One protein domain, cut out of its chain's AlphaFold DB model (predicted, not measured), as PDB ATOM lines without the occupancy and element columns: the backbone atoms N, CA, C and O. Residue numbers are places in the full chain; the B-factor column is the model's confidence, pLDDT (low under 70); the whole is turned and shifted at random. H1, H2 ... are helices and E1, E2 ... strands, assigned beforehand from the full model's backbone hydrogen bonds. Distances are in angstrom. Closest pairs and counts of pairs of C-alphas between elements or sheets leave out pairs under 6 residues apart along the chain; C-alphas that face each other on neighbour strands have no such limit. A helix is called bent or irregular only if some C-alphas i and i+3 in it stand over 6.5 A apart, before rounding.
ATOM      1  N   ASN A   2      49.616 -31.467 -38.548       35.41
ATOM      2  CA  ASN A   2      49.042 -32.793 -38.760       35.41
ATOM      3  C   ASN A   2      47.768 -32.636 -39.587       35.41
ATOM      4  O   ASN A   2      46.821 -31.991 -39.149       35.41
ATOM      5  N   THR A   3      47.787 -33.182 -40.797       46.88
ATOM      6  CA  THR A   3      46.644 -33.250 -41.705       46.88
ATOM      7  C   THR A   3      45.681 -34.320 -41.194       46.88
ATOM      8  O   THR A   3      45.572 -35.397 -41.775       46.88
ATOM      9  N   GLU A   4      45.038 -34.078 -40.054       47.66
ATOM     10  CA  GLU A   4      43.973 -34.958 -39.588       47.66
ATOM     11  C   GLU A   4      42.714 -34.654 -40.393       47.66
ATOM     12  O   GLU A   4      42.179 -33.548 -40.365       47.66
ATOM     13  N   ILE A   5      42.278 -35.642 -41.176       47.62
ATOM     14  CA  ILE A   5      40.962 -35.626 -41.805       47.62
ATOM     15  C   ILE A   5      39.962 -35.695 -40.657       47.62
ATOM     16  O   ILE A   5      39.807 -36.751 -40.036       47.62
ATOM     17  N   GLN A   6      39.322 -34.572 -40.343       44.78
ATOM     18  CA  GLN A   6      38.265 -34.538 -39.345       44.78
ATOM     19  C   GLN A   6      37.094 -35.372 -39.867       44.78
ATOM     20  O   GLN A   6      36.356 -34.970 -40.763       44.78
ATOM     21  N   HIS A   7      36.959 -36.579 -39.319       44.44
ATOM     22  CA  HIS A   7      35.795 -37.437 -39.507       44.44
ATOM     23  C   HIS A   7      34.695 -36.973 -38.547       44.44
ATOM     24  O   HIS A   7      34.238 -37.722 -37.682       44.44
ATOM     25  N   GLU A   8      34.305 -35.704 -38.645       48.25
ATOM     26  CA  GLU A   8      33.176 -35.204 -37.875       48.25
ATOM     27  C   GLU A   8      31.911 -35.789 -38.495       48.25
ATOM     28  O   GLU A   8      31.556 -35.521 -39.643       48.25
ATOM     29  N   THR A   9      31.229 -36.647 -37.741       52.47
ATOM     30  CA  THR A   9      29.912 -37.130 -38.150       52.47
ATOM     31  C   THR A   9      28.931 -35.984 -37.916       52.47
ATOM     32  O   THR A   9      28.366 -35.855 -36.833       52.47
ATOM     33  N   THR A  10      28.779 -35.102 -38.905       57.03
ATOM     34  CA  THR A  10      27.933 -33.906 -38.803       57.03
ATOM     35  C   THR A  10      26.488 -34.307 -38.497       57.03
ATOM     36  O   THR A  10      25.870 -35.065 -39.240       57.03
ATOM     37  N   LEU A  11      25.919 -33.823 -37.387       53.81
ATOM     38  CA  LEU A  11      24.539 -34.154 -36.977       53.81
ATOM     39  C   LEU A  11      23.470 -33.630 -37.956       53.81
ATOM     40  O   LEU A  11      22.306 -34.032 -37.891       53.81
ATOM     41  N   PHE A  12      23.869 -32.725 -38.849       57.03
ATOM     42  CA  PHE A  12      23.010 -32.051 -39.809       57.03
ATOM     43  C   PHE A  12      23.346 -32.479 -41.236       57.03
ATOM     44  O   PHE A  12      24.486 -32.802 -41.557       57.03
ATOM     45  N   ALA A  13      22.325 -32.482 -42.091       59.47
ATOM     46  CA  ALA A  13      22.479 -32.805 -43.497       59.47
ATOM     47  C   ALA A  13      23.043 -31.595 -44.253       59.47
ATOM     48  O   ALA A  13      22.413 -30.536 -44.280       59.47
ATOM     49  N   GLU A  14      24.200 -31.766 -44.882       63.16
ATOM     50  CA  GLU A  14      24.810 -30.737 -45.724       63.16
ATOM     51  C   GLU A  14      23.973 -30.509 -47.004       63.16
ATOM     52  O   GLU A  14      23.348 -31.447 -47.521       63.16
ATOM     53  N   PRO A  15      23.854 -29.260 -47.490       63.91
ATOM     54  CA  PRO A  15      23.150 -28.948 -48.731       63.91
ATOM     55  C   PRO A  15      24.061 -29.160 -49.956       63.91
ATOM     56  O   PRO A  15      25.092 -28.509 -50.058       63.91
ATOM     57  N   ILE A  16      23.666 -30.014 -50.917       61.97
ATOM     58  CA  ILE A  16      24.420 -30.215 -52.186       61.97
ATOM     59  C   ILE A  16      23.953 -29.242 -53.264       61.97
ATOM     60  O   ILE A  16      24.738 -28.763 -54.075       61.97
ATOM     61  N   PHE A  17      22.642 -28.993 -53.328       61.19
ATOM     62  CA  PHE A  17      22.029 -28.226 -54.409       61.19
ATOM     63  C   PHE A  17      20.880 -27.361 -53.903       61.19
ATOM     64  O   PHE A  17      20.107 -27.762 -53.037       61.19
ATOM     65  N   HIS A  18      20.716 -26.192 -54.515       61.28
ATOM     66  CA  HIS A  18      19.544 -25.344 -54.342       61.28
ATOM     67  C   HIS A  18      18.692 -25.418 -55.611       61.28
ATOM     68  O   HIS A  18      19.142 -25.029 -56.687       61.28
ATOM     69  N   ILE A  19      17.458 -25.913 -55.502       59.50
ATOM     70  CA  ILE A  19      16.460 -25.806 -56.573       59.50
ATOM     71  C   ILE A  19      15.534 -24.649 -56.192       59.50
ATOM     72  O   ILE A  19      14.648 -24.796 -55.349       59.50
ATOM     73  N   GLY A  20      15.761 -23.472 -56.781       70.69
ATOM     74  CA  GLY A  20      15.016 -22.257 -56.435       70.69
ATOM     75  C   GLY A  20      15.198 -21.883 -54.959       70.69
ATOM     76  O   GLY A  20      16.312 -21.613 -54.525       70.69
ATOM     77  N   SER A  21      14.113 -21.887 -54.178       67.19
ATOM     78  CA  SER A  21      14.126 -21.622 -52.729       67.19
ATOM     79  C   SER A  21      14.287 -22.876 -51.854       67.19
ATOM     80  O   SER A  21      14.221 -22.766 -50.632       67.19
ATOM     81  N   PHE A  22      14.435 -24.068 -52.445       62.34
ATOM     82  CA  PHE A  22      14.492 -25.336 -51.714       62.34
ATOM     83  C   PHE A  22      15.913 -25.915 -51.708       62.34
ATOM     84  O   PHE A  22      16.486 -26.209 -52.760       62.34
ATOM     85  N   THR A  23      16.481 -26.089 -50.516       67.00
ATOM     86  CA  THR A  23      17.771 -26.748 -50.277       67.00
ATOM     87  C   THR A  23      17.610 -28.263 -50.356       67.00
ATOM     88  O   THR A  23      17.004 -28.887 -49.484       67.00
ATOM     89  N   VAL A  24      18.172 -28.876 -51.395       65.75
ATOM     90  CA  VAL A  24      18.285 -30.328 -51.517       65.75
ATOM     91  C   VAL A  24      19.526 -30.785 -50.754       65.75
ATOM     92  O   VAL A  24      20.660 -30.504 -51.142       65.75
ATOM     93  N   THR A  25      19.297 -31.491 -49.650       68.44
ATOM     94  CA  THR A  25      20.354 -32.026 -48.785       68.44
ATOM     95  C   THR A  25      20.747 -33.451 -49.176       68.44
ATOM     96  O   THR A  25      19.935 -34.192 -49.746       68.44
ATOM     97  N   ASN A  26      21.969 -33.873 -48.827       65.19
ATOM     98  CA  ASN A  26      22.464 -35.242 -49.075       65.19
ATOM     99  C   ASN A  26      21.509 -36.274 -48.465       65.19
ATOM    100  O   ASN A  26      21.194 -37.291 -49.081       65.19
ATOM    101  N   SER A  27      21.001 -35.972 -47.267       64.81
ATOM    102  CA  SER A  27      20.052 -36.810 -46.532       64.81
ATOM    103  C   SER A  27      18.744 -37.017 -47.295       64.81
ATOM    104  O   SER A  27      18.234 -38.137 -47.374       64.81
ATOM    105  N   LEU A  28      18.224 -35.959 -47.930       69.75
ATOM    106  CA  LEU A  28      16.994 -36.041 -48.710       69.75
ATOM    107  C   LEU A  28      17.195 -36.928 -49.942       69.75
ATOM    108  O   LEU A  28      16.417 -37.857 -50.146       69.75
ATOM    109  N   LEU A  29      18.273 -36.730 -50.704       68.56
ATOM    110  CA  LEU A  29      18.597 -37.583 -51.855       68.56
ATOM    111  C   LEU A  29      18.798 -39.048 -51.453       68.56
ATOM    112  O   LEU A  29      18.236 -39.947 -52.079       68.56
ATOM    113  N   ASN A  30      19.533 -39.294 -50.372       67.44
ATOM    114  CA  ASN A  30      19.780 -40.641 -49.873       67.44
ATOM    115  C   ASN A  30      18.489 -41.328 -49.393       67.44
ATOM    116  O   ASN A  30      18.254 -42.491 -49.720       67.44
ATOM    117  N   SER A  31      17.592 -40.606 -48.713       67.25
ATOM    118  CA  SER A  31      16.288 -41.149 -48.309       67.25
ATOM    119  C   SER A  31      15.441 -41.584 -49.511       67.25
ATOM    120  O   SER A  31      14.843 -42.660 -49.486       67.25
ATOM    121  N   TRP A  32      15.455 -40.812 -50.603       74.75
ATOM    122  CA  TRP A  32      14.748 -41.150 -51.837       74.75
ATOM    123  C   TRP A  32      15.353 -42.367 -52.538       74.75
ATOM    124  O   TRP A  32      14.608 -43.242 -52.979       74.75
ATOM    125  N   ILE A  33      16.684 -42.476 -52.588       71.56
ATOM    126  CA  ILE A  33      17.372 -43.661 -53.125       71.56
ATOM    127  C   ILE A  33      16.981 -44.911 -52.330       71.56
ATOM    128  O   ILE A  33      16.615 -45.927 -52.924       71.56
ATOM    129  N   VAL A  34      16.982 -44.836 -50.996       69.94
ATOM    130  CA  VAL A  34      16.576 -45.953 -50.129       69.94
ATOM    131  C   VAL A  34      15.116 -46.342 -50.371       69.94
ATOM    132  O   VAL A  34      14.816 -47.528 -50.515       69.94
ATOM    133  N   VAL A  35      14.206 -45.370 -50.486       76.31
ATOM    134  CA  VAL A  35      12.797 -45.634 -50.823       76.31
ATOM    135  C   VAL A  35      12.681 -46.334 -52.178       76.31
ATOM    136  O   VAL A  35      11.978 -47.339 -52.281       76.31
ATOM    137  N   VAL A  36      13.400 -45.871 -53.203       81.88
ATOM    138  CA  VAL A  36      13.399 -46.492 -54.538       81.88
ATOM    139  C   VAL A  36      13.919 -47.930 -54.485       81.88
ATOM    140  O   VAL A  36      13.298 -48.820 -55.070       81.88
ATOM    141  N   ILE A  37      15.004 -48.190 -53.752       76.75
ATOM    142  CA  ILE A  37      15.557 -49.539 -53.561       76.75
ATOM    143  C   ILE A  37      14.531 -50.450 -52.876       76.75
ATOM    144  O   ILE A  37      14.289 -51.563 -53.345       76.75
ATOM    145  N   ILE A  38      13.880 -49.979 -51.809       76.12
ATOM    146  CA  ILE A  38      12.862 -50.749 -51.077       76.12
ATOM    147  C   ILE A  38      11.654 -51.050 -51.966       76.12
ATOM    148  O   ILE A  38      11.172 -52.186 -51.978       76.12
ATOM    149  N   VAL A  39      11.173 -50.071 -52.735       83.31
ATOM    150  CA  VAL A  39      10.056 -50.258 -53.671       83.31
ATOM    151  C   VAL A  39      10.437 -51.264 -54.756       83.31
ATOM    152  O   VAL A  39       9.666 -52.182 -55.036       83.31
ATOM    153  N   MET A  40      11.638 -51.153 -55.324       83.00
ATOM    154  CA  MET A  40      12.128 -52.071 -56.352       83.00
ATOM    155  C   MET A  40      12.243 -53.506 -55.823       83.00
ATOM    156  O   MET A  40      11.684 -54.424 -56.430       83.00
ATOM    157  N   LEU A  41      12.862 -53.702 -54.654       78.12
ATOM    158  CA  LEU A  41      12.947 -55.006 -53.992       78.12
ATOM    159  C   LEU A  41      11.555 -55.576 -53.705       78.12
ATOM    160  O   LEU A  41      11.294 -56.740 -54.008       78.12
ATOM    161  N   SER A  42      10.641 -54.747 -53.196       78.62
ATOM    162  CA  SER A  42       9.264 -55.156 -52.896       78.62
ATOM    163  C   SER A  42       8.522 -55.632 -54.148       78.62
ATOM    164  O   SER A  42       7.843 -56.661 -54.119       78.62
ATOM    165  N   VAL A  43       8.675 -54.932 -55.276       83.00
ATOM    166  CA  VAL A  43       8.057 -55.313 -56.557       83.00
ATOM    167  C   VAL A  43       8.660 -56.606 -57.104       83.00
ATOM    168  O   VAL A  43       7.919 -57.468 -57.580       83.00
ATOM    169  N   VAL A  44       9.982 -56.775 -57.024       82.38
ATOM    170  CA  VAL A  44      10.666 -57.997 -57.481       82.38
ATOM    171  C   VAL A  44      10.237 -59.208 -56.654       82.38
ATOM    172  O   VAL A  44       9.916 -60.249 -57.231       82.38
ATOM    173  N   ILE A  45      10.169 -59.069 -55.328       75.06
ATOM    174  CA  ILE A  45       9.700 -60.127 -54.426       75.06
ATOM    175  C   ILE A  45       8.240 -60.468 -54.737       75.06
ATOM    176  O   ILE A  45       7.921 -61.641 -54.923       75.06
ATOM    177  N   ARG A  46       7.370 -59.461 -54.908       80.94
ATOM    178  CA  ARG A  46       5.948 -59.662 -55.237       80.94
ATOM    179  C   ARG A  46       5.743 -60.457 -56.526       80.94
ATOM    180  O   ARG A  46       4.830 -61.273 -56.595       80.94
ATOM    181  N   ARG A  47       6.588 -60.244 -57.540       76.88
ATOM    182  CA  ARG A  47       6.506 -60.959 -58.828       76.88
ATOM    183  C   ARG A  47       6.853 -62.447 -58.729       76.88
ATOM    184  O   ARG A  47       6.508 -63.189 -59.641       76.88
ATOM    185  N   LYS A  48       7.529 -62.882 -57.661       74.06
ATOM    186  CA  LYS A  48       7.978 -64.271 -57.467       74.06
ATOM    187  C   LYS A  48       7.147 -65.054 -56.440       74.06
ATOM    188  O   LYS A  48       7.524 -66.174 -56.107       74.06
ATOM    189  N   ILE A  49       6.041 -64.492 -55.941       77.06
ATOM    190  CA  ILE A  49       5.175 -65.169 -54.964       77.06
ATOM    191  C   ILE A  49       4.399 -66.292 -55.656       77.06
ATOM    192  O   ILE A  49       3.710 -66.070 -56.652       77.06
ATOM    193  N   SER A  50       4.502 -67.498 -55.104       79.19
ATOM    194  CA  SER A  50       3.776 -68.686 -55.554       79.19
ATOM    195  C   SER A  50       2.653 -69.039 -54.575       79.19
ATOM    196  O   SER A  50       2.756 -68.755 -53.386       79.19
ATOM    197  N   VAL A  51       1.562 -69.642 -55.061       78.50
ATOM    198  CA  VAL A  51       0.385 -69.974 -54.224       78.50
ATOM    199  C   VAL A  51       0.700 -71.055 -53.183       78.50
ATOM    200  O   VAL A  51       0.140 -71.041 -52.094       78.50
ATOM    201  N   VAL A  52       1.606 -71.983 -53.508       81.12
ATOM    202  CA  VAL A  52       2.096 -73.005 -52.576       81.12
ATOM    203  C   VAL A  52       3.536 -72.649 -52.202       81.12
ATOM    204  O   VAL A  52       4.411 -72.787 -53.062       81.12
ATOM    205  N   PRO A  53       3.803 -72.198 -50.962       78.12
ATOM    206  CA  PRO A  53       5.119 -71.707 -50.571       78.12
ATOM    207  C   PRO A  53       6.172 -72.816 -50.651       78.12
ATOM    208  O   PRO A  53       5.974 -73.932 -50.170       78.12
ATOM    209  N   ARG A  54       7.326 -72.511 -51.257       83.81
ATOM    210  CA  ARG A  54       8.500 -73.399 -51.295       83.81
ATOM    211  C   ARG A  54       9.783 -72.618 -50.994       83.81
ATOM    212  O   ARG A  54       9.938 -71.472 -51.414       83.81
ATOM    213  N   GLY A  55      10.717 -73.246 -50.276       86.50
ATOM    214  CA  GLY A  55      12.051 -72.697 -50.000       86.50
ATOM    215  C   GLY A  55      12.028 -71.372 -49.227       86.50
ATOM    216  O   GLY A  55      11.504 -71.304 -48.118       86.50
ATOM    217  N   PHE A  56      12.590 -70.313 -49.821       82.50
ATOM    218  CA  PHE A  56      12.731 -68.985 -49.202       82.50
ATOM    219  C   PHE A  56      11.389 -68.302 -48.885       82.50
ATOM    220  O   PHE A  56      11.304 -67.547 -47.918       82.50
ATOM    221  N   GLN A  57      10.325 -68.599 -49.645       83.12
ATOM    222  CA  GLN A  57       8.988 -68.070 -49.358       83.12
ATOM    223  C   GLN A  57       8.475 -68.552 -47.991       83.12
ATOM    224  O   GLN A  57       7.932 -67.751 -47.244       83.12
ATOM    225  N   ASN A  58       8.730 -69.814 -47.625       89.19
ATOM    226  CA  ASN A  58       8.316 -70.371 -46.331       89.19
ATOM    227  C   ASN A  58       8.996 -69.656 -45.149       89.19
ATOM    228  O   ASN A  58       8.367 -69.375 -44.135       89.19
ATOM    229  N   PHE A  59      10.280 -69.317 -45.294       87.25
ATOM    230  CA  PHE A  59      11.004 -68.545 -44.282       87.25
ATOM    231  C   PHE A  59      10.427 -67.129 -44.120       87.25
ATOM    232  O   PHE A  59      10.237 -66.658 -43.001       87.25
ATOM    233  N   MET A  60      10.100 -66.469 -45.231       83.50
ATOM    234  CA  MET A  60       9.491 -65.137 -45.202       83.50
ATOM    235  C   MET A  60       8.068 -65.153 -44.641       83.50
ATOM    236  O   MET A  60       7.719 -64.267 -43.865       83.50
ATOM    237  N   GLU A  61       7.264 -66.166 -44.968       87.25
ATOM    238  CA  GLU A  61       5.934 -66.359 -44.378       87.25
ATOM    239  C   GLU A  61       6.014 -66.612 -42.870       87.25
ATOM    240  O   GLU A  61       5.259 -66.000 -42.125       87.25
ATOM    241  N   MET A  62       6.992 -67.392 -42.397       89.94
ATOM    242  CA  MET A  62       7.225 -67.583 -40.960       89.94
ATOM    243  C   MET A  62       7.528 -66.258 -40.239       89.94
ATOM    244  O   MET A  62       6.997 -66.005 -39.158       89.94
ATOM    245  N   ILE A  63       8.357 -65.391 -40.834       88.81
ATOM    246  CA  ILE A  63       8.645 -64.055 -40.284       88.81
ATOM    247  C   ILE A  63       7.386 -63.183 -40.292       88.81
ATOM    248  O   ILE A  63       7.097 -62.516 -39.298       88.81
ATOM    249  N   LEU A  64       6.636 -63.184 -41.396       89.00
ATOM    250  CA  LEU A  64       5.399 -62.417 -41.532       89.00
ATOM    251  C   LEU A  64       4.343 -62.863 -40.520       89.00
ATOM    252  O   LEU A  64       3.747 -62.013 -39.865       89.00
ATOM    253  N   ASP A  65       4.151 -64.166 -40.336       90.50
ATOM    254  CA  ASP A  65       3.239 -64.714 -39.333       90.50
ATOM    255  C   ASP A  65       3.699 -64.386 -37.913       90.50
ATOM    256  O   ASP A  65       2.878 -63.999 -37.078       90.50
ATOM    257  N   GLY A  66       5.004 -64.448 -37.637       90.94
ATOM    258  CA  GLY A  66       5.578 -63.972 -36.377       90.94
ATOM    259  C   GLY A  66       5.264 -62.495 -36.120       90.94
ATOM    260  O   GLY A  66       4.800 -62.135 -35.036       90.94
ATOM    261  N   ALA A  67       5.429 -61.647 -37.136       89.81
ATOM    262  CA  ALA A  67       5.092 -60.230 -37.059       89.81
ATOM    263  C   ALA A  67       3.582 -60.007 -36.865       89.81
ATOM    264  O   ALA A  67       3.192 -59.180 -36.042       89.81
ATOM    265  N   LEU A  68       2.722 -60.757 -37.564       91.06
ATOM    266  CA  LEU A  68       1.266 -60.702 -37.391       91.06
ATOM    267  C   LEU A  68       0.854 -61.123 -35.975       91.06
ATOM    268  O   LEU A  68       0.006 -60.470 -35.377       91.06
ATOM    269  N   ASN A  69       1.468 -62.164 -35.412       92.44
ATOM    270  CA  ASN A  69       1.185 -62.633 -34.051       92.44
ATOM    271  C   ASN A  69       1.623 -61.616 -32.983       92.44
ATOM    272  O   ASN A  69       0.896 -61.362 -32.017       92.44
ATOM    273  N   LEU A  70       2.782 -60.980 -33.171       89.69
ATOM    274  CA  LEU A  70       3.218 -59.884 -32.305       89.69
ATOM    275  C   LEU A  70       2.213 -58.729 -32.357       89.69
ATOM    276  O   LEU A  70       1.790 -58.194 -31.333       89.69
ATOM    277  N   ALA A  71       1.783 -58.377 -33.560       87.06
ATOM    278  CA  ALA A  71       0.916 -57.239 -33.771       87.06
ATOM    279  C   ALA A  71      -0.553 -57.522 -33.353       87.06
ATOM    280  O   ALA A  71      -1.268 -56.620 -32.901       87.06
ATOM    281  N   ASP A  72      -0.978 -58.787 -33.373       88.31
ATOM    282  CA  ASP A  72      -2.211 -59.269 -32.739       88.31
ATOM    283  C   ASP A  72      -2.195 -59.085 -31.223       88.31
ATOM    284  O   ASP A  72      -3.214 -58.702 -30.650       88.31
ATOM    285  N   THR A  73      -1.049 -59.314 -30.576       86.50
ATOM    286  CA  THR A  73      -0.901 -59.131 -29.122       86.50
ATOM    287  C   THR A  73      -1.139 -57.671 -28.727       86.50
ATOM    288  O   THR A  73      -1.730 -57.391 -27.686       86.50
ATOM    289  N   VAL A  74      -0.752 -56.729 -29.592       82.56
ATOM    290  CA  VAL A  74      -0.946 -55.288 -29.367       82.56
ATOM    291  C   VAL A  74      -2.383 -54.851 -29.661       82.56
ATOM    292  O   VAL A  74      -2.976 -54.077 -28.909       82.56
ATOM    293  N   THR A  75      -2.974 -55.328 -30.756       77.94
ATOM    294  CA  THR A  75      -4.287 -54.835 -31.216       77.94
ATOM    295  C   THR A  75      -5.481 -55.653 -30.746       77.94
ATOM    296  O   THR A  75      -6.628 -55.204 -30.865       77.94
ATOM    297  N   GLY A  76      -5.227 -56.842 -30.203       79.50
ATOM    298  CA  GLY A  76      -6.216 -57.762 -29.655       79.50
ATOM    299  C   GLY A  76      -7.123 -58.419 -30.697       79.50
ATOM    300  O   GLY A  76      -8.109 -59.049 -30.320       79.50
ATOM    301  N   SER A  77      -6.877 -58.248 -32.006       83.44
ATOM    302  CA  SER A  77      -7.689 -58.889 -33.049       83.44
ATOM    303  C   SER A  77      -7.003 -58.953 -34.415       83.44
ATOM    304  O   SER A  77      -6.739 -57.916 -35.026       83.44
ATOM    305  N   ARG A  78      -6.920 -60.166 -34.986       85.06
ATOM    306  CA  ARG A  78      -6.410 -60.427 -36.348       85.06
ATOM    307  C   ARG A  78      -7.069 -59.575 -37.435       85.06
ATOM    308  O   ARG A  78      -6.410 -59.151 -38.381       85.06
ATOM    309  N   LYS A  79      -8.366 -59.267 -37.301       84.25
ATOM    310  CA  LYS A  79      -9.092 -58.425 -38.273       84.25
ATOM    311  C   LYS A  79      -8.606 -56.974 -38.274       84.25
ATOM    312  O   LYS A  79      -8.626 -56.333 -39.321       84.25
ATOM    313  N   LYS A  80      -8.204 -56.447 -37.113       81.56
ATOM    314  CA  LYS A  80      -7.583 -55.120 -37.015       81.56
ATOM    315  C   LYS A  80      -6.141 -55.182 -37.507       81.56
ATOM    316  O   LYS A  80      -5.735 -54.294 -38.249       81.56
ATOM    317  N   THR A  81      -5.445 -56.275 -37.197       85.94
ATOM    318  CA  THR A  81      -4.091 -56.566 -37.677       85.94
ATOM    319  C   THR A  81      -3.907 -56.463 -39.157       85.94
ATOM    320  O   THR A  81      -3.127 -55.637 -39.626       85.94
ATOM    321  N   ILE A  82      -4.715 -57.187 -39.910       86.88
ATOM    322  CA  ILE A  82      -4.616 -57.178 -41.367       86.88
ATOM    323  C   ILE A  82      -4.856 -55.768 -41.948       86.88
ATOM    324  O   ILE A  82      -4.318 -55.449 -43.004       86.88
ATOM    325  N   LYS A  83      -5.606 -54.896 -41.256       83.94
ATOM    326  CA  LYS A  83      -5.855 -53.517 -41.706       83.94
ATOM    327  C   LYS A  83      -4.698 -52.554 -41.429       83.94
ATOM    328  O   LYS A  83      -4.481 -51.668 -42.248       83.94
ATOM    329  N   PHE A  84      -3.970 -52.689 -40.316       81.56
ATOM    330  CA  PHE A  84      -2.834 -51.797 -40.022       81.56
ATOM    331  C   PHE A  84      -1.513 -52.288 -40.622       81.56
ATOM    332  O   PHE A  84      -0.613 -51.483 -40.872       81.56
ATOM    333  N   MET A  85      -1.383 -53.599 -40.851       85.31
ATOM    334  CA  MET A  85      -0.137 -54.219 -41.300       85.31
ATOM    335  C   MET A  85       0.459 -53.572 -42.562       85.31
ATOM    336  O   MET A  85       1.667 -53.348 -42.569       85.31
ATOM    337  N   PRO A  86      -0.330 -53.186 -43.590       85.56
ATOM    338  CA  PRO A  86       0.201 -52.566 -44.807       85.56
ATOM    339  C   PRO A  86       0.906 -51.223 -44.600       85.56
ATOM    340  O   PRO A  86       1.603 -50.773 -45.500       85.56
ATOM    341  N   VAL A  87       0.730 -50.571 -43.446       85.12
ATOM    342  CA  VAL A  87       1.420 -49.318 -43.106       85.12
ATOM    343  C   VAL A  87       2.531 -49.571 -42.094       85.12
ATOM    344  O   VAL A  87       3.665 -49.142 -42.295       85.12
ATOM    345  N   VAL A  88       2.230 -50.311 -41.025       86.12
ATOM    346  CA  VAL A  88       3.182 -50.549 -39.929       86.12
ATOM    347  C   VAL A  88       4.331 -51.456 -40.365       86.12
ATOM    348  O   VAL A  88       5.479 -51.185 -40.026       86.12
ATOM    349  N   PHE A  89       4.053 -52.511 -41.134       87.25
ATOM    350  CA  PHE A  89       5.078 -53.479 -41.517       87.25
ATOM    351  C   PHE A  89       6.116 -52.889 -42.486       87.25
ATOM    352  O   PHE A  89       7.307 -53.019 -42.204       87.25
ATOM    353  N   PRO A  90       5.742 -52.162 -43.561       86.25
ATOM    354  CA  PRO A  90       6.729 -51.475 -44.392       86.25
ATOM    355  C   PRO A  90       7.511 -50.401 -43.636       86.25
ATOM    356  O   PRO A  90       8.710 -50.279 -43.853       86.25
ATOM    357  N   LEU A  91       6.867 -49.660 -42.725       86.12
ATOM    358  CA  LEU A  91       7.549 -48.676 -41.880       86.12
ATOM    359  C   LEU A  91       8.591 -49.345 -40.969       86.12
ATOM    360  O   LEU A  91       9.718 -48.869 -40.859       86.12
ATOM    361  N   PHE A  92       8.239 -50.474 -40.357       86.62
ATOM    362  CA  PHE A  92       9.151 -51.267 -39.538       86.62
ATOM    363  C   PHE A  92      10.341 -51.784 -40.354       86.62
ATOM    364  O   PHE A  92      11.491 -51.580 -39.968       86.62
ATOM    365  N   ILE A  93      10.078 -52.393 -41.514       83.69
ATOM    366  CA  ILE A  93      11.122 -52.888 -42.417       83.69
ATOM    367  C   ILE A  93      12.000 -51.734 -42.915       83.69
ATOM    368  O   ILE A  93      13.216 -51.880 -42.960       83.69
ATOM    369  N   PHE A  94      11.423 -50.569 -43.216       81.81
ATOM    370  CA  PHE A  94      12.171 -49.368 -43.583       81.81
ATOM    371  C   PHE A  94      13.155 -48.959 -42.481       81.81
ATOM    372  O   PHE A  94      14.321 -48.710 -42.779       81.81
ATOM    373  N   ILE A  95      12.725 -48.924 -41.217       83.56
ATOM    374  CA  ILE A  95      13.589 -48.557 -40.085       83.56
ATOM    375  C   ILE A  95      14.700 -49.594 -39.890       83.56
ATOM    376  O   ILE A  95      15.866 -49.221 -39.782       83.56
ATOM    377  N   VAL A  96      14.359 -50.888 -39.887       82.81
ATOM    378  CA  VAL A  96      15.334 -51.977 -39.707       82.81
ATOM    379  C   VAL A  96      16.371 -51.971 -40.824       82.81
ATOM    380  O   VAL A  96      17.564 -52.023 -40.544       82.81
ATOM    381  N   LEU A  97      15.938 -51.855 -42.082       77.25
ATOM    382  CA  LEU A  97      16.850 -51.793 -43.220       77.25
ATOM    383  C   LEU A  97      17.739 -50.554 -43.148       77.25
ATOM    384  O   LEU A  97      18.940 -50.683 -43.332       77.25
ATOM    385  N   ASN A  98      17.199 -49.374 -42.829       75.94
ATOM    386  CA  ASN A  98      18.026 -48.173 -42.677       75.94
ATOM    387  C   ASN A  98      19.058 -48.308 -41.556       75.94
ATOM    388  O   ASN A  98      20.201 -47.883 -41.721       75.94
ATOM    389  N   ASN A  99      18.674 -48.925 -40.439       81.50
ATOM    390  CA  ASN A  99      19.584 -49.168 -39.331       81.50
ATOM    391  C   ASN A  99      20.679 -50.181 -39.704       81.50
ATOM    392  O   ASN A  99      21.851 -49.938 -39.435       81.50
ATOM    393  N   TRP A 100      20.324 -51.268 -40.394       77.75
ATOM    394  CA  TRP A 100      21.279 -52.274 -40.868       77.75
ATOM    395  C   TRP A 100      22.196 -51.763 -41.978       77.75
ATOM    396  O   TRP A 100      23.375 -52.110 -41.996       77.75
ATOM    397  N   LEU A 101      21.697 -50.908 -42.873       70.56
ATOM    398  CA  LEU A 101      22.517 -50.238 -43.884       70.56
ATOM    399  C   LEU A 101      23.596 -49.370 -43.229       70.56
ATOM    400  O   LEU A 101      24.708 -49.318 -43.735       70.56
ATOM    401  N   GLY A 102      23.317 -48.765 -42.072       67.88
ATOM    402  CA  GLY A 102      24.323 -48.034 -41.295       67.88
ATOM    403  C   GLY A 102      25.474 -48.897 -40.755       67.88
ATOM    404  O   GLY A 102      26.512 -48.351 -40.405       67.88
ATOM    405  N   ILE A 103      25.311 -50.224 -40.698       73.56
ATOM    406  CA  ILE A 103      26.328 -51.181 -40.220       73.56
ATOM    407  C   ILE A 103      27.090 -51.814 -41.402       73.56
ATOM    408  O   ILE A 103      28.127 -52.451 -41.217       73.56
ATOM    409  N   PHE A 104      26.594 -51.662 -42.634       70.69
ATOM    410  CA  PHE A 104      27.151 -52.349 -43.794       70.69
ATOM    411  C   PHE A 104      28.494 -51.733 -44.234       70.69
ATOM    412  O   PHE A 104      28.558 -50.524 -44.477       70.69
ATOM    413  N   PRO A 105      29.563 -52.539 -44.407       59.44
ATOM    414  CA  PRO A 105      30.857 -52.026 -44.848       59.44
ATOM    415  C   PRO A 105      30.732 -51.421 -46.255       59.44
ATOM    416  O   PRO A 105      30.337 -52.100 -47.201       59.44
ATOM    417  N   GLY A 106      31.050 -50.130 -46.389       61.19
ATOM    418  CA  GLY A 106      30.931 -49.364 -47.637       61.19
ATOM    419  C   GLY A 106      29.900 -48.232 -47.587       61.19
ATOM    420  O   GLY A 106      30.053 -47.247 -48.309       61.19
ATOM    421  N   ILE A 107      28.911 -48.307 -46.691       60.16
ATOM    422  CA  ILE A 107      27.985 -47.205 -46.388       60.16
ATOM    423  C   ILE A 107      28.645 -46.368 -45.286       60.16
ATOM    424  O   ILE A 107      28.923 -46.862 -44.201       60.16
ATOM    425  N   GLY A 108      28.999 -45.123 -45.599       57.69
ATOM    426  CA  GLY A 108      29.780 -44.228 -44.741       57.69
ATOM    427  C   GLY A 108      31.266 -44.157 -45.101       57.69
ATOM    428  O   GLY A 108      31.955 -43.269 -44.618       57.69
ATOM    429  N   SER A 109      31.757 -45.047 -45.973       56.78
ATOM    430  CA  SER A 109      33.160 -45.076 -46.435       56.78
ATOM    431  C   SER A 109      33.340 -44.604 -47.881       56.78
ATOM    432  O   SER A 109      34.454 -44.300 -48.294       56.78
ATOM    433  N   ILE A 110      32.254 -44.533 -48.657       57.94
ATOM    434  CA  ILE A 110      32.232 -43.961 -50.008       57.94
ATOM    435  C   ILE A 110      31.672 -42.542 -49.886       57.94
ATOM    436  O   ILE A 110      30.512 -42.355 -49.512       57.94
ATOM    437  N   GLY A 111      32.508 -41.545 -50.159       59.31
ATOM    438  CA  GLY A 111      32.203 -40.130 -49.965       59.31
ATOM    439  C   GLY A 111      33.086 -39.243 -50.831       59.31
ATOM    440  O   GLY A 111      34.111 -39.697 -51.346       59.31
ATOM    441  N   PHE A 112      32.681 -37.992 -51.008       56.09
ATOM    442  CA  PHE A 112      33.518 -36.986 -51.654       56.09
ATOM    443  C   PHE A 112      34.264 -36.192 -50.581       56.09
ATOM    444  O   PHE A 112      33.748 -35.953 -49.491       56.09
ATOM    445  N   ILE A 113      35.504 -35.818 -50.883       58.16
ATOM    446  CA  ILE A 113      36.276 -34.907 -50.040       58.16
ATOM    447  C   ILE A 113      36.019 -33.511 -50.590       58.16
ATOM    448  O   ILE A 113      36.523 -33.185 -51.668       58.16
ATOM    449  N   GLU A 114      35.252 -32.698 -49.871       55.16
ATOM    450  CA  GLU A 114      35.187 -31.271 -50.162       55.16
ATOM    451  C   GLU A 114      36.278 -30.536 -49.377       55.16
ATOM    452  O   GLU A 114      36.586 -30.840 -48.222       55.16
ATOM    453  N   THR A 115      36.937 -29.603 -50.062       48.16
ATOM    454  CA  THR A 115      37.945 -28.727 -49.461       48.16
ATOM    455  C   THR A 115      37.265 -27.404 -49.147       48.16
ATOM    456  O   THR A 115      37.098 -26.580 -50.042       48.16
ATOM    457  N   SER A 116      36.865 -27.225 -47.891       51.72
ATOM    458  CA  SER A 116      36.437 -25.927 -47.357       51.72
ATOM    459  C   SER A 116      37.641 -25.202 -46.749       51.72
ATOM    460  O   SER A 116      38.659 -25.827 -46.446       51.72
ATOM    461  N   GLU A 117      37.549 -23.881 -46.572       48.00
ATOM    462  CA  GLU A 117      38.667 -23.019 -46.138       48.00
ATOM    463  C   GLU A 117      39.303 -23.411 -44.782       48.00
ATOM    464  O   GLU A 117      40.425 -22.999 -44.497       48.00
ATOM    465  N   GLU A 118      38.657 -24.267 -43.982       46.56
ATOM    466  CA  GLU A 118      39.141 -24.731 -42.670       46.56
ATOM    467  C   GLU A 118      39.675 -26.182 -42.648       46.56
ATOM    468  O   GLU A 118      40.162 -26.645 -41.616       46.56
ATOM    469  N   GLY A 119      39.664 -26.912 -43.772       51.88
ATOM    470  CA  GLY A 119      40.217 -28.272 -43.840       51.88
ATOM    471  C   GLY A 119      39.572 -29.183 -44.890       51.88
ATOM    472  O   GLY A 119      38.623 -28.816 -45.579       51.88
ATOM    473  N   ARG A 120      40.105 -30.406 -45.026       49.69
ATOM    474  CA  ARG A 120      39.512 -31.462 -45.867       49.69
ATOM    475  C   ARG A 120      38.479 -32.228 -45.044       49.69
ATOM    476  O   ARG A 120      38.868 -33.032 -44.198       49.69
ATOM    477  N   ILE A 121      37.197 -31.988 -45.304       56.75
ATOM    478  CA  ILE A 121      36.092 -32.683 -44.638       56.75
ATOM    479  C   ILE A 121      35.635 -33.816 -45.561       56.75
ATOM    480  O   ILE A 121      35.406 -33.620 -46.756       56.75
ATOM    481  N   PHE A 122      35.573 -35.032 -45.023       58.84
ATOM    482  CA  PHE A 122      35.084 -36.193 -45.761       58.84
ATOM    483  C   PHE A 122      33.570 -36.291 -45.593       58.84
ATOM    484  O   PHE A 122      33.085 -36.573 -44.499       58.84
ATOM    485  N   ILE A 123      32.833 -36.086 -46.684       60.81
ATOM    486  CA  ILE A 123      31.373 -36.122 -46.690       60.81
ATOM    487  C   ILE A 123      30.937 -37.490 -47.226       60.81
ATOM    488  O   ILE A 123      31.048 -37.747 -48.433       60.81
ATOM    489  N   PRO A 124      30.449 -38.409 -46.370       63.50
ATOM    490  CA  PRO A 124      29.968 -39.705 -46.826       63.50
ATOM    491  C   PRO A 124      28.727 -39.530 -47.711       63.50
ATOM    492  O   PRO A 124      27.742 -38.916 -47.308       63.50
ATOM    493  N   LEU A 125      28.750 -40.113 -48.912       59.84
ATOM    494  CA  LEU A 125      27.629 -40.051 -49.859       59.84
ATOM    495  C   LEU A 125      26.447 -40.901 -49.408       59.84
ATOM    496  O   LEU A 125      25.290 -40.516 -49.560       59.84
ATOM    497  N   PHE A 126      26.753 -42.063 -48.841       59.88
ATOM    498  CA  PHE A 126      25.770 -42.988 -48.309       59.88
ATOM    499  C   PHE A 126      25.932 -43.028 -46.801       59.88
ATOM    500  O   PHE A 126      26.780 -43.747 -46.291       59.88
ATOM    501  N   ARG A 127      25.135 -42.246 -46.078       65.94
ATOM    502  CA  ARG A 127      25.006 -42.346 -44.621       65.94
ATOM    503  C   ARG A 127      23.665 -43.004 -44.298       65.94
ATOM    504  O   ARG A 127      22.713 -42.815 -45.046       65.94
ATOM    505  N   GLY A 128      23.547 -43.801 -43.235       64.94
ATOM    506  CA  GLY A 128      22.245 -44.379 -42.866       64.94
ATOM    507  C   GLY A 128      21.207 -43.268 -42.677       64.94
ATOM    508  O   GLY A 128      21.504 -42.291 -41.994       64.94
ATOM    509  N   ALA A 129      20.008 -43.375 -43.266       63.69
ATOM    510  CA  ALA A 129      19.043 -42.269 -43.217       63.69
ATOM    511  C   ALA A 129      18.648 -41.912 -41.776       63.69
ATOM    512  O   ALA A 129      18.336 -40.763 -41.517       63.69
ATOM    513  N   THR A 130      18.713 -42.854 -40.827       65.25
ATOM    514  CA  THR A 130      18.470 -42.631 -39.387       65.25
ATOM    515  C   THR A 130      19.633 -41.971 -38.639       65.25
ATOM    516  O   THR A 130      19.507 -41.709 -37.449       65.25
TER     517      THR A 130
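What this domain is: This is residues 2 to 130 of the 211 residues of the protein "ATP synthase subunit a" of Parcubacteria group bacterium GW2011_GWA2_38_13 (UniProt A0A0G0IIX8). Picture a long, loosely joined model in which two long helices, H1 and H3, cross at a steep tilt near Ile 38 and Phe 94 with few contacts, while H2 stands across one end and meets the first part of H3. Towards the other end are two separate strand hairpins, E1 with E2 and E3 with E4, each a small antiparallel sheet of two strands. The printed part has 129 residues, with three named helices and four named strands in the order E1, E2, H1, H2, H3, E3, E4, and its class is mixed, helices and strands. The whole is loose, with a radius of gyration of the C-alphas of 20.1 A, and elongated, spanning 60 by 34 by 27 A.

How they stand to each other: Start at Asn 2 and pass residues 2 to 14, a stretch with no named element. You then reach the hairpin of E1, residues 15 to 19, and E2, residues 22 to 25, antiparallel at 151 degrees; look for N 24 and O 17, 2.8 A apart, within hydrogen-bond range. H1, residues 26 to 47, follows directly; the closest C-alphas of E1 and H1 are those of Ile 16 and Asn 26, 6.2 A apart. H2, residues 56 to 75, is apart from H1. H3, residues 78 to 101, touches H2 with its residues 78 to 85 alone, at a steep tilt of 64 degrees, opposite ways; the closest C-alphas are those of Asp 72 and Arg 78, 5.7 A apart. H3 has a kink of 58 degrees near residue 85 and is irregular, but only just: C-alphas 83 and 86 are 6.9 A apart. H1 and H3 are close but not clearly touching, at a steep tilt of 54 degrees, opposite ways; their closest C-alphas, those of Ile 38 and Phe 94, are 7.7 A apart. Every O i to N i+4 pair is within hydrogen-bond range in H1 and H2, and 16 of 20 are in H3. Last comes the hairpin of E3, residues 111 to 116, and E4, residues 119 to 124, antiparallel at 154 degrees, with N 123 and O 112 within hydrogen-bond range at 3.0 A. E3 and E4 are apart from E1, E2, H1 and H2.

Where its parts are: Find C-alpha 15 at (23.150, -28.948, -48.731), where E1 begins; it runs 10.8 A, and E2 9.4 A. From C-alpha 26 at (22.464, -35.242, -49.075), H1 runs 31.8 A. H2 measures 28.5 A and H3 31.6 A. E3 measures 15.0 A, and E4 runs 15.6 A to C-alpha 124 at (29.968, -39.705, -46.826).

The domain as a whole: The C-alphas farthest apart are those of Asn 2 and Lys 79, at 63.5 A. The printed part has no cut, and no link between named elements is long. The mean pLDDT of the printed part is 71.9; look for low confidence, under 70, in 57 residues, among them 2 to 19, 21 to 31 and 105 to 130.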